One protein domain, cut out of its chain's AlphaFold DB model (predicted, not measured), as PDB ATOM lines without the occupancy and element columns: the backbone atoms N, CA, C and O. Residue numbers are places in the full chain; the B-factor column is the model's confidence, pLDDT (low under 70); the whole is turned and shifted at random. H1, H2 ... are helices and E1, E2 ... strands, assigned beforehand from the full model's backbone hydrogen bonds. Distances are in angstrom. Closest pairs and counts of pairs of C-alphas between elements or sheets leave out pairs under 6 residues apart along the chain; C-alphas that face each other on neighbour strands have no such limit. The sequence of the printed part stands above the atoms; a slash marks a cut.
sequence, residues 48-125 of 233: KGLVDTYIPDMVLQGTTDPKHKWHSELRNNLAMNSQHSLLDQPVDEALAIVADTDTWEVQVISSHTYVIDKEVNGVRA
ATOM      1  N   LYS A  48      38.559  26.772  13.055       69.06
ATOM      2  CA  LYS A  48      39.913  26.735  12.523       69.06
ATOM      3  C   LYS A  48      40.604  28.060  12.841       69.06
ATOM      4  O   LYS A  48      39.982  29.116  12.852       69.06
ATOM      5  N   GLY A  49      41.889  27.991  13.184       73.62
ATOM      6  CA  GLY A  49      42.718  29.181  13.380       73.62
ATOM      7  C   GLY A  49      42.977  29.900  12.053       73.62
ATOM      8  O   GLY A  49      42.099  30.005  11.201       73.62
ATOM      9  N   LEU A  50      44.205  30.371  11.855       80.88
ATOM     10  CA  LEU A  50      44.628  30.919  10.568       80.88
ATOM     11  C   LEU A  50      44.863  29.789   9.549       80.88
ATOM     12  O   LEU A  50      45.476  28.773   9.882       80.88
ATOM     13  N   VAL A  51      44.368  29.965   8.327       83.56
ATOM     14  CA  VAL A  51      44.415  28.999   7.224       83.56
ATOM     15  C   VAL A  51      44.765  29.724   5.930       83.56
ATOM     16  O   VAL A  51      44.267  30.813   5.665       83.56
ATOM     17  N   ASP A  52      45.559  29.092   5.076       82.94
ATOM     18  CA  ASP A  52      46.004  29.713   3.823       82.94
ATOM     19  C   ASP A  52      44.915  29.737   2.735       82.94
ATOM     20  O   ASP A  52      45.060  30.405   1.717       82.94
ATOM     21  N   THR A  53      43.824  28.994   2.937       87.06
ATOM     22  CA  THR A  53      42.730  28.836   1.974       87.06
ATOM     23  C   THR A  53      41.402  28.720   2.700       87.06
ATOM     24  O   THR A  53      41.325  28.116   3.771       87.06
ATOM     25  N   TYR A  54      40.359  29.308   2.118       87.69
ATOM     26  CA  TYR A  54      38.996  29.214   2.630       87.69
ATOM     27  C   TYR A  54      38.508  27.763   2.657       87.69
ATOM     28  O   TYR A  54      38.681  27.020   1.692       87.69
ATOM     29  N   ILE A  55      37.886  27.368   3.767       86.56
ATOM     30  CA  ILE A  55      37.302  26.038   3.936       86.56
ATOM     31  C   ILE A  55      35.802  26.186   4.219       86.56
ATOM     32  O   ILE A  55      35.432  26.906   5.152       86.56
ATOM     33  N   PRO A  56      34.931  25.526   3.435       83.75
ATOM     34  CA  PRO A  56      33.494  25.493   3.693       83.75
ATOM     35  C   PRO A  56      33.139  24.898   5.067       83.75
ATOM     36  O   PRO A  56      33.919  24.151   5.654       83.75
ATOM     37  N   ASP A  57      31.943  25.228   5.561       78.44
ATOM     38  CA  ASP A  57      31.337  24.673   6.785       78.44
ATOM     39  C   ASP A  57      32.129  24.881   8.091       78.44
ATOM     40  O   ASP A  57      31.952  24.155   9.068       78.44
ATOM     41  N   MET A  58      32.980  25.911   8.130       82.06
ATOM     42  CA  MET A  58      33.718  26.343   9.325       82.06
ATOM     43  C   MET A  58      33.062  27.554   9.993       82.06
ATOM     44  O   MET A  58      33.042  28.634   9.409       82.06
ATOM     45  N   VAL A  59      32.664  27.405  11.260       82.06
ATOM     46  CA  VAL A  59      32.034  28.423  12.127       82.06
ATOM     47  C   VAL A  59      32.989  29.588  12.398       82.06
ATOM     48  O   VAL A  59      32.589  30.739  12.523       82.06
ATOM     49  N   LEU A  60      34.288  29.331  12.479       85.31
ATOM     50  CA  LEU A  60      35.284  30.386  12.645       85.31
ATOM     51  C   LEU A  60      36.527  29.991  11.866       85.31
ATOM     52  O   LEU A  60      37.035  28.891  12.069       85.31
ATOM     53  N   GLN A  61      37.016  30.868  10.996       85.62
ATOM     54  CA  GLN A  61      38.290  30.677  10.310       85.62
ATOM     55  C   GLN A  61      38.971  32.014  10.039       85.62
ATOM     56  O   GLN A  61      38.321  32.999   9.706       85.62
ATOM     57  N   GLY A  62      40.291  32.065  10.163       86.31
ATOM     58  CA  GLY A  62      41.080  33.130   9.553       86.31
ATOM     59  C   GLY A  62      41.604  32.657   8.211       86.31
ATOM     60  O   GLY A  62      42.128  31.550   8.135       86.31
ATOM     61  N   THR A  63      41.483  33.466   7.167       85.81
ATOM     62  CA  THR A  63      42.053  33.191   5.854       85.81
ATOM     63  C   THR A  63      43.007  34.297   5.421       85.81
ATOM     64  O   THR A  63      42.714  35.475   5.593       85.81
ATOM     65  N   THR A  64      44.152  33.918   4.860       86.75
ATOM     66  CA  THR A  64      45.073  34.853   4.186       86.75
ATOM     67  C   THR A  64      44.800  34.944   2.685       86.75
ATOM     68  O   THR A  64      45.534  35.602   1.950       86.75
ATOM     69  N   ASP A  65      43.802  34.207   2.181       86.19
ATOM     70  CA  ASP A  65      43.465  34.248   0.767       86.19
ATOM     71  C   ASP A  65      42.742  35.563   0.434       86.19
ATOM     72  O   ASP A  65      41.831  35.994   1.154       86.19
ATOM     73  N   PRO A  66      43.074  36.193  -0.704       84.88
ATOM     74  CA  PRO A  66      42.455  37.447  -1.086       84.88
ATOM     75  C   PRO A  66      40.964  37.250  -1.379       84.88
ATOM     76  O   PRO A  66      40.559  36.253  -1.986       84.88
ATOM     77  N   LYS A  67      40.155  38.260  -1.024       84.44
ATOM     78  CA  LYS A  67      38.680  38.242  -1.109       84.44
ATOM     79  C   LYS A  67      38.131  37.630  -2.397       84.44
ATOM     80  O   LYS A  67      37.207  36.828  -2.354       84.44
ATOM     81  N   HIS A  68      38.706  37.962  -3.549       83.94
ATOM     82  CA  HIS A  68      38.212  37.494  -4.847       83.94
ATOM     83  C   HIS A  68      38.234  35.966  -5.027       83.94
ATOM     84  O   HIS A  68      37.430  35.459  -5.807       83.94
ATOM     85  N   LYS A  69      39.116  35.234  -4.330       86.56
ATOM     86  CA  LYS A  69      39.201  33.771  -4.448       86.56
ATOM     87  C   LYS A  69      38.072  33.070  -3.705       86.56
ATOM     88  O   LYS A  69      37.392  32.232  -4.282       86.56
ATOM     89  N   TRP A  70      37.852  33.436  -2.445       87.69
ATOM     90  CA  TRP A  70      36.904  32.734  -1.581       87.69
ATOM     91  C   TRP A  70      35.489  33.315  -1.626       87.69
ATOM     92  O   TRP A  70      34.526  32.628  -1.300       87.69
ATOM     93  N   HIS A  71      35.312  34.570  -2.046       86.56
ATOM     94  CA  HIS A  71      34.022  35.256  -1.932       86.56
ATOM     95  C   HIS A  71      32.908  34.627  -2.780       86.56
ATOM     96  O   HIS A  71      31.771  34.517  -2.318       86.56
ATOM     97  N   SER A  72      33.217  34.177  -4.001       86.88
ATOM     98  CA  SER A  72      32.236  33.463  -4.832       86.88
ATOM     99  C   SER A  72      31.873  32.104  -4.233       86.88
ATOM    100  O   SER A  72      30.716  31.692  -4.298       86.88
ATOM    101  N   GLU A  73      32.851  31.419  -3.645       87.75
ATOM    102  CA  GLU A  73      32.662  30.111  -3.029       87.75
ATOM    103  C   GLU A  73      31.827  30.218  -1.750       87.75
ATOM    104  O   GLU A  73      30.844  29.497  -1.598       87.75
ATOM    105  N   LEU A  74      32.125  31.188  -0.878       87.38
ATOM    106  CA  LEU A  74      31.319  31.493   0.304       87.38
ATOM    107  C   LEU A  74      29.859  31.776  -0.069       87.38
ATOM    108  O   LEU A  74      28.953  31.222   0.548       87.38
ATOM    109  N   ARG A  75      29.616  32.601  -1.094       84.69
ATOM    110  CA  ARG A  75      28.252  32.897  -1.564       84.69
ATOM    111  C   ARG A  75      27.518  31.648  -2.036       84.69
ATOM    112  O   ARG A  75      26.351  31.470  -1.695       84.69
ATOM    113  N   ASN A  76      28.192  30.791  -2.800       86.06
ATOM    114  CA  ASN A  76      27.609  29.530  -3.243       86.06
ATOM    115  C   ASN A  76      27.277  28.623  -2.048       86.06
ATOM    116  O   ASN A  76      26.180  28.082  -1.984       86.06
ATOM    117  N   ASN A  77      28.174  28.532  -1.064       85.88
ATOM    118  CA  ASN A  77      27.950  27.747   0.150       85.88
ATOM    119  C   ASN A  77      26.765  28.270   0.974       85.88
ATOM    120  O   ASN A  77      25.953  27.479   1.436       85.88
ATOM    121  N   LEU A  78      26.604  29.591   1.108       84.12
ATOM    122  CA  LEU A  78      25.432  30.173   1.773       84.12
ATOM    123  C   LEU A  78      24.129  29.822   1.044       84.12
ATOM    124  O   LEU A  78      23.147  29.445   1.683       84.12
ATOM    125  N   ALA A  79      24.115  29.905  -0.289       83.56
ATOM    126  CA  ALA A  79      22.952  29.516  -1.083       83.56
ATOM    127  C   ALA A  79      22.620  28.024  -0.903       83.56
ATOM    128  O   ALA A  79      21.470  27.685  -0.621       83.56
ATOM    129  N   MET A  80      23.626  27.146  -0.982       82.88
ATOM    130  CA  MET A  80      23.455  25.705  -0.766       82.88
ATOM    131  C   MET A  80      22.953  25.392   0.646       82.88
ATOM    132  O   MET A  80      22.004  24.625   0.786       82.88
ATOM    133  N   ASN A  81      23.501  26.038   1.678       80.75
ATOM    134  CA  ASN A  81      23.103  25.807   3.069       80.75
ATOM    135  C   ASN A  81      21.665  26.253   3.359       80.75
ATOM    136  O   ASN A  81      20.992  25.623   4.169       80.75
ATOM    137  N   SER A  82      21.167  27.293   2.681       78.12
ATOM    138  CA  SER A  82      19.751  27.681   2.784       78.12
ATOM    139  C   SER A  82      18.805  26.678   2.104       78.12
ATOM    140  O   SER A  82      17.718  26.409   2.602       78.12
ATOM    141  N   GLN A  83      19.217  26.069   0.984       75.75
ATOM    142  CA  GLN A  83      18.380  25.135   0.214       75.75
ATOM    143  C   GLN A  83      18.427  23.697   0.745       75.75
ATOM    144  O   GLN A  83      17.445  22.959   0.664       75.75
ATOM    145  N   HIS A  84      19.576  23.294   1.278       70.25
ATOM    146  CA  HIS A  84      19.868  21.951   1.759       70.25
ATOM    147  C   HIS A  84      20.406  22.023   3.189       70.25
ATOM    148  O   HIS A  84      21.541  21.633   3.460       70.25
ATOM    149  N   SER A  85      19.584  22.544   4.104       66.81
ATOM    150  CA  SER A  85      19.931  22.587   5.525       66.81
ATOM    151  C   SER A  85      20.238  21.178   6.037       66.81
ATOM    152  O   SER A  85      19.430  20.260   5.900       66.81
ATOM    153  N   LEU A  86      21.415  21.020   6.641       64.69
ATOM    154  CA  LEU A  86      21.823  19.799   7.341       64.69
ATOM    155  C   LEU A  86      21.184  19.691   8.740       64.69
ATOM    156  O   LEU A  86      21.412  18.707   9.441       64.69
ATOM    157  N   LEU A  87      20.433  20.714   9.161       66.75
ATOM    158  CA  LEU A  87      19.750  20.786  10.449       66.75
ATOM    159  C   LEU A  87      18.307  20.283  10.324       66.75
ATOM    160  O   LEU A  87      17.676  20.431   9.281       66.75
ATOM    161  N   ASP A  88      17.755  19.771  11.428       62.94
ATOM    162  CA  ASP A  88      16.369  19.271  11.498       62.94
ATOM    163  C   ASP A  88      15.302  20.361  11.256       62.94
ATOM    164  O   ASP A  88      14.127  20.053  11.057       62.94
ATOM    165  N   GLN A  89      15.696  21.641  11.274       61.78
ATOM    166  CA  GLN A  89      14.823  22.786  11.031       61.78
ATOM    167  C   GLN A  89      15.185  23.466   9.697       61.78
ATOM    168  O   GLN A  89      16.377  23.652   9.414       61.78
ATOM    169  N   PRO A  90      14.189  23.851   8.869       64.56
ATOM    170  CA  PRO A  90      14.450  24.621   7.657       64.56
ATOM    171  C   PRO A  90      15.127  25.950   8.009       64.56
ATOM    172  O   PRO A  90      14.748  26.611   8.975       64.56
ATOM    173  N   VAL A  91      16.146  26.313   7.230       69.69
ATOM    174  CA  VAL A  91      16.878  27.574   7.366       69.69
ATOM    175  C   VAL A  91      16.378  28.515   6.282       69.69
ATOM    176  O   VAL A  91      16.680  28.311   5.110       69.69
ATOM    177  N   ASP A  92      15.633  29.546   6.676       72.69
ATOM    178  CA  ASP A  92      15.097  30.527   5.728       72.69
ATOM    179  C   ASP A  92      16.215  31.373   5.100       72.69
ATOM    180  O   ASP A  92      16.193  31.645   3.905       72.69
ATOM    181  N   GLU A  93      17.228  31.765   5.881       75.31
ATOM    182  CA  GLU A  93      18.343  32.598   5.422       75.31
ATOM    183  C   GLU A  93      19.671  32.154   6.048       75.31
ATOM    184  O   GLU A  93      19.789  32.030   7.272       75.31
ATOM    185  N   ALA A  94      20.697  31.973   5.213       79.38
ATOM    186  CA  ALA A  94      22.060  31.705   5.660       79.38
ATOM    187  C   ALA A  94      22.909  32.978   5.553       79.38
ATOM    188  O   ALA A  94      22.949  33.625   4.501       79.38
ATOM    189  N   LEU A  95      23.614  33.316   6.633       82.88
ATOM    190  CA  LEU A  95      24.427  34.525   6.740       82.88
ATOM    191  C   LEU A  95      25.886  34.197   7.072       82.88
ATOM    192  O   LEU A  95      26.164  33.290   7.848       82.88
ATOM    193  N   ALA A  96      26.822  34.983   6.544       85.38
ATOM    194  CA  ALA A  96      28.225  34.970   6.952       85.38
ATOM    195  C   ALA A  96      28.675  36.361   7.393       85.38
ATOM    196  O   ALA A  96      28.302  37.364   6.778       85.38
ATOM    197  N   ILE A  97      29.510  36.417   8.431       87.69
ATOM    198  CA  ILE A  97      30.125  37.656   8.907       87.69
ATOM    199  C   ILE A  97      31.585  37.645   8.464       87.69
ATOM    200  O   ILE A  97      32.373  36.796   8.876       87.69
ATOM    201  N   VAL A  98      31.946  38.601   7.621       87.06
ATOM    202  CA  VAL A  98      33.310  38.789   7.135       87.06
ATOM    203  C   VAL A  98      33.897  40.001   7.833       87.06
ATOM    204  O   VAL A  98      33.349  41.097   7.723       87.06
ATOM    205  N   ALA A  99      35.007  39.803   8.535       88.81
ATOM    206  CA  ALA A  99      35.780  40.876   9.139       88.81
ATOM    207  C   ALA A  99      37.102  41.027   8.381       88.81
ATOM    208  O   ALA A  99      37.959  40.141   8.418       88.81
ATOM    209  N   ASP A 100      37.247  42.151   7.692       86.75
ATOM    210  CA  ASP A 100      38.473  42.529   7.007       86.75
ATOM    211  C   ASP A 100      39.398  43.233   8.005       86.75
ATOM    212  O   ASP A 100      39.066  44.296   8.539       86.75
ATOM    213  N   THR A 101      40.534  42.605   8.308       86.81
ATOM    214  CA  THR A 101      41.481  43.128   9.300       86.81
ATOM    215  C   THR A 101      42.408  44.207   8.740       86.81
ATOM    216  O   THR A 101      42.963  44.974   9.527       86.81
ATOM    217  N   ASP A 102      42.501  44.346   7.415       85.62
ATOM    218  CA  ASP A 102      43.263  45.414   6.763       85.62
ATOM    219  C   ASP A 102      42.466  46.718   6.746       85.62
ATOM    220  O   ASP A 102      42.983  47.793   7.068       85.62
ATOM    221  N   THR A 103      41.184  46.630   6.380       86.75
ATOM    222  CA  THR A 103      40.296  47.800   6.280       86.75
ATOM    223  C   THR A 103      39.528  48.096   7.569       86.75
ATOM    224  O   THR A 103      38.949  49.175   7.694       86.75
ATOM    225  N   TRP A 104      39.555  47.180   8.545       86.06
ATOM    226  CA  TRP A 104      38.770  47.225   9.788       86.06
ATOM    227  C   TRP A 104      37.256  47.255   9.548       86.06
ATOM    228  O   TRP A 104      36.482  47.744  10.376       86.06
ATOM    229  N   GLU A 105      36.820  46.735   8.404       83.56
ATOM    230  CA  GLU A 105      35.417  46.682   8.030       83.56
ATOM    231  C   GLU A 105      34.806  45.322   8.341       83.56
ATOM    232  O   GLU A 105      35.375  44.273   8.052       83.56
ATOM    233  N   VAL A 106      33.585  45.342   8.873       87.38
ATOM    234  CA  VAL A 106      32.789  44.132   9.079       87.38
ATOM    235  C   VAL A 106      31.589  44.170   8.142       87.38
ATOM    236  O   VAL A 106      30.849  45.156   8.096       87.38
ATOM    237  N   GLN A 107      31.403  43.101   7.379       83.75
ATOM    238  CA  GLN A 107      30.354  42.952   6.375       83.75
ATOM    239  C   GLN A 107      29.555  41.680   6.652       83.75
ATOM    240  O   GLN A 107      30.113  40.642   6.999       83.75
ATOM    241  N   VAL A 108      28.241  41.756   6.474       83.75
ATOM    242  CA  VAL A 108      27.335  40.610   6.561       83.75
ATOM    243  C   VAL A 108      26.895  40.237   5.152       83.75
ATOM    244  O   VAL A 108      26.338  41.063   4.421       83.75
ATOM    245  N   ILE A 109      27.160  38.996   4.762       84.75
ATOM    246  CA  ILE A 109      26.802  38.426   3.462       84.75
ATOM    247  C   ILE A 109      25.617  37.483   3.669       84.75
ATOM    248  O   ILE A 109      25.673  36.624   4.541       84.75
ATOM    249  N   SER A 110      24.568  37.634   2.860       82.00
ATOM    250  CA  SER A 110      23.355  36.806   2.911       82.00
ATOM    251  C   SER A 110      23.193  35.928   1.668       82.00
ATOM    252  O   SER A 110      23.525  36.369   0.559       82.00
ATOM    253  N   SER A 111      22.608  34.736   1.834       78.81
ATOM    254  CA  SER A 111      22.146  33.862   0.746       78.81
ATOM    255  C   SER A 111      21.119  34.538  -0.179       78.81
ATOM    256  O   SER A 111      21.128  34.296  -1.386       78.81
ATOM    257  N   HIS A 112      20.287  35.447   0.337       68.56
ATOM    258  CA  HIS A 112      19.250  36.153  -0.432       68.56
ATOM    259  C   HIS A 112      19.766  37.325  -1.270       68.56
ATOM    260  O   HIS A 112      19.061  37.813  -2.158       68.56
ATOM    261  N   THR A 113      21.009  37.761  -1.052       58.44
ATOM    262  CA  THR A 113      21.617  38.876  -1.809       58.44
ATOM    263  C   THR A 113      21.715  38.582  -3.316       58.44
ATOM    264  O   THR A 113      21.902  39.500  -4.109       58.44
ATOM    265  N   TYR A 114      21.531  37.320  -3.734       48.22
ATOM    266  CA  TYR A 114      21.530  36.887  -5.137       48.22
ATOM    267  C   TYR A 114      20.517  37.638  -6.021       48.22
ATOM    268  O   TYR A 114      20.717  37.741  -7.230       48.22
ATOM    269  N   VAL A 115      19.434  38.157  -5.436       45.22
ATOM    270  CA  VAL A 115      18.289  38.683  -6.196       45.22
ATOM    271  C   VAL A 115      18.415  40.174  -6.532       45.22
ATOM    272  O   VAL A 115      17.746  40.628  -7.457       45.22
ATOM    273  N   ILE A 116      19.259  40.947  -5.833       45.09
ATOM    274  CA  ILE A 116      19.167  42.420  -5.887       45.09
ATOM    275  C   ILE A 116      20.403  43.099  -6.488       45.09
ATOM    276  O   ILE A 116      20.231  44.109  -7.159       45.09
ATOM    277  N   ASP A 117      21.620  42.554  -6.358       42.50
ATOM    278  CA  ASP A 117      22.769  43.117  -7.081       42.50
ATOM    279  C   ASP A 117      23.990  42.190  -7.083       42.50
ATOM    280  O   ASP A 117      24.449  41.733  -6.033       42.50
ATOM    281  N   LYS A 118      24.581  41.940  -8.258       46.47
ATOM    282  CA  LYS A 118      25.809  41.125  -8.373       46.47
ATOM    283  C   LYS A 118      27.037  41.818  -7.763       46.47
ATOM    284  O   LYS A 118      27.990  41.129  -7.393       46.47
ATOM    285  N   GLU A 119      26.994  43.141  -7.612       48.81
ATOM    286  CA  GLU A 119      28.122  43.978  -7.175       48.81
ATOM    287  C   GLU A 119      28.102  44.348  -5.683       48.81
ATOM    288  O   GLU A 119      29.112  44.809  -5.150       48.81
ATOM    289  N   VAL A 120      27.000  44.117  -4.961       54.34
ATOM    290  CA  VAL A 120      26.915  44.514  -3.548       54.34
ATOM    291  C   VAL A 120      27.647  43.490  -2.678       54.34
ATOM    292  O   VAL A 120      27.241  42.336  -2.550       54.34
ATOM    293  N   ASN A 121      28.752  43.923  -2.070       59.94
ATOM    294  CA  ASN A 121      29.682  43.141  -1.239       59.94
ATOM    295  C   ASN A 121      29.124  42.659   0.122       59.94
ATOM    296  O   ASN A 121      29.876  42.116   0.925       59.94
ATOM    297  N   GLY A 122      27.822  42.810   0.376       67.06
ATOM    298  CA  GLY A 122      27.195  42.590   1.683       67.06
ATOM    299  C   GLY A 122      26.847  43.903   2.389       67.06
ATOM    300  O   GLY A 122      27.182  44.991   1.919       67.06
ATOM    301  N   VAL A 123      26.137  43.808   3.513       76.69
ATOM    302  CA  VAL A 123      25.736  44.969   4.325       76.69
ATOM    303  C   VAL A 123      26.819  45.244   5.362       76.69
ATOM    304  O   VAL A 123      27.195  44.349   6.115       76.69
ATOM    305  N   ARG A 124      27.319  46.483   5.426       78.69
ATOM    306  CA  ARG A 124      28.280  46.894   6.457       78.69
ATOM    307  C   ARG A 124      27.624  46.829   7.838       78.69
ATOM    308  O   ARG A 124      26.558  47.408   8.040       78.69
ATOM    309  N   ALA A 125      28.273  46.154   8.779       79.25
ATOM    310  CA  ALA A 125      27.828  46.109  10.161       79.25
ATOM    311  C   ALA A 125      28.123  47.444  10.860       79.25
ATOM    312  O   ALA A 125      29.212  48.005  10.729       79.25
TER     313      ALA A 125
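Overview. This is residues 48 to 125 of the 233 residues of the protein "UDENN FNIP1/2-type domain-containing protein" of Dendroctonus ponderosae (UniProt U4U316). A long helix, H1, packs alongside one face of a two-stranded hairpin, E3 and E4, while a small parallel pair, E1 and E2, lies beyond E3 on the side away from E4. After E4 come short H2 and a last stretch that folds back to E4. The printed part has 78 residues, in the order E1, E2, H1, E3, E4, H2, of mixed class, with helices and strands. It is compact, with a radius of gyration of the C-alphas of 12.7 A and spans of 35 by 28 by 20 A.

Along the chain. Find C-alpha 48 at (39.913, 26.735, 12.523), where E1, residues 48 to 51, begins. E2 is residues 60 to 63. From C-alpha 67 at (38.680, 38.242, -1.109), H1 runs 24.2 A to residue 83. E3, residues 95 to 100, spans 16.2 A, and E4, residues 105 to 110, 16.4 A. H2, residues 111 to 115, ends at C-alpha 115, (18.289, 38.683, -6.196).

Arrangement. Look first at parallel E1 and E2, at 8 degrees, with N 48 and O 60 within hydrogen-bond range at 2.8 A. E1 and E2 are both apart from E3 and E4. H1 comes closest to E3 at the C-alphas of Leu 78 and Leu 95, 6.7 A. E3 and E4 form an antiparallel hairpin at 160 degrees; look at N 98 and O 107, 2.8 A. H1, with residues 75 to 82 alone, touches H2; the closest C-alphas, of Ala 79 and Ser 111, are 4.8 A apart. O i to N i+4 pairs are within hydrogen-bond range in 11 of 13 in H1 and 0 of 1 in H2, where O i to N i+3 has 1 of 2. Residues 123 to 124 pair antiparallel with 107 to 108 of E4.

Size, cuts and confidence. The C-alphas of Asp 88 and Asp 102 are the two farthest apart, 37.8 A. The printed part has no cut. The link from H1 to E3 is long, with 11 residues. Look for pLDDT under 70 at residue 48, residues 85 to 91 and residues 112 to 122.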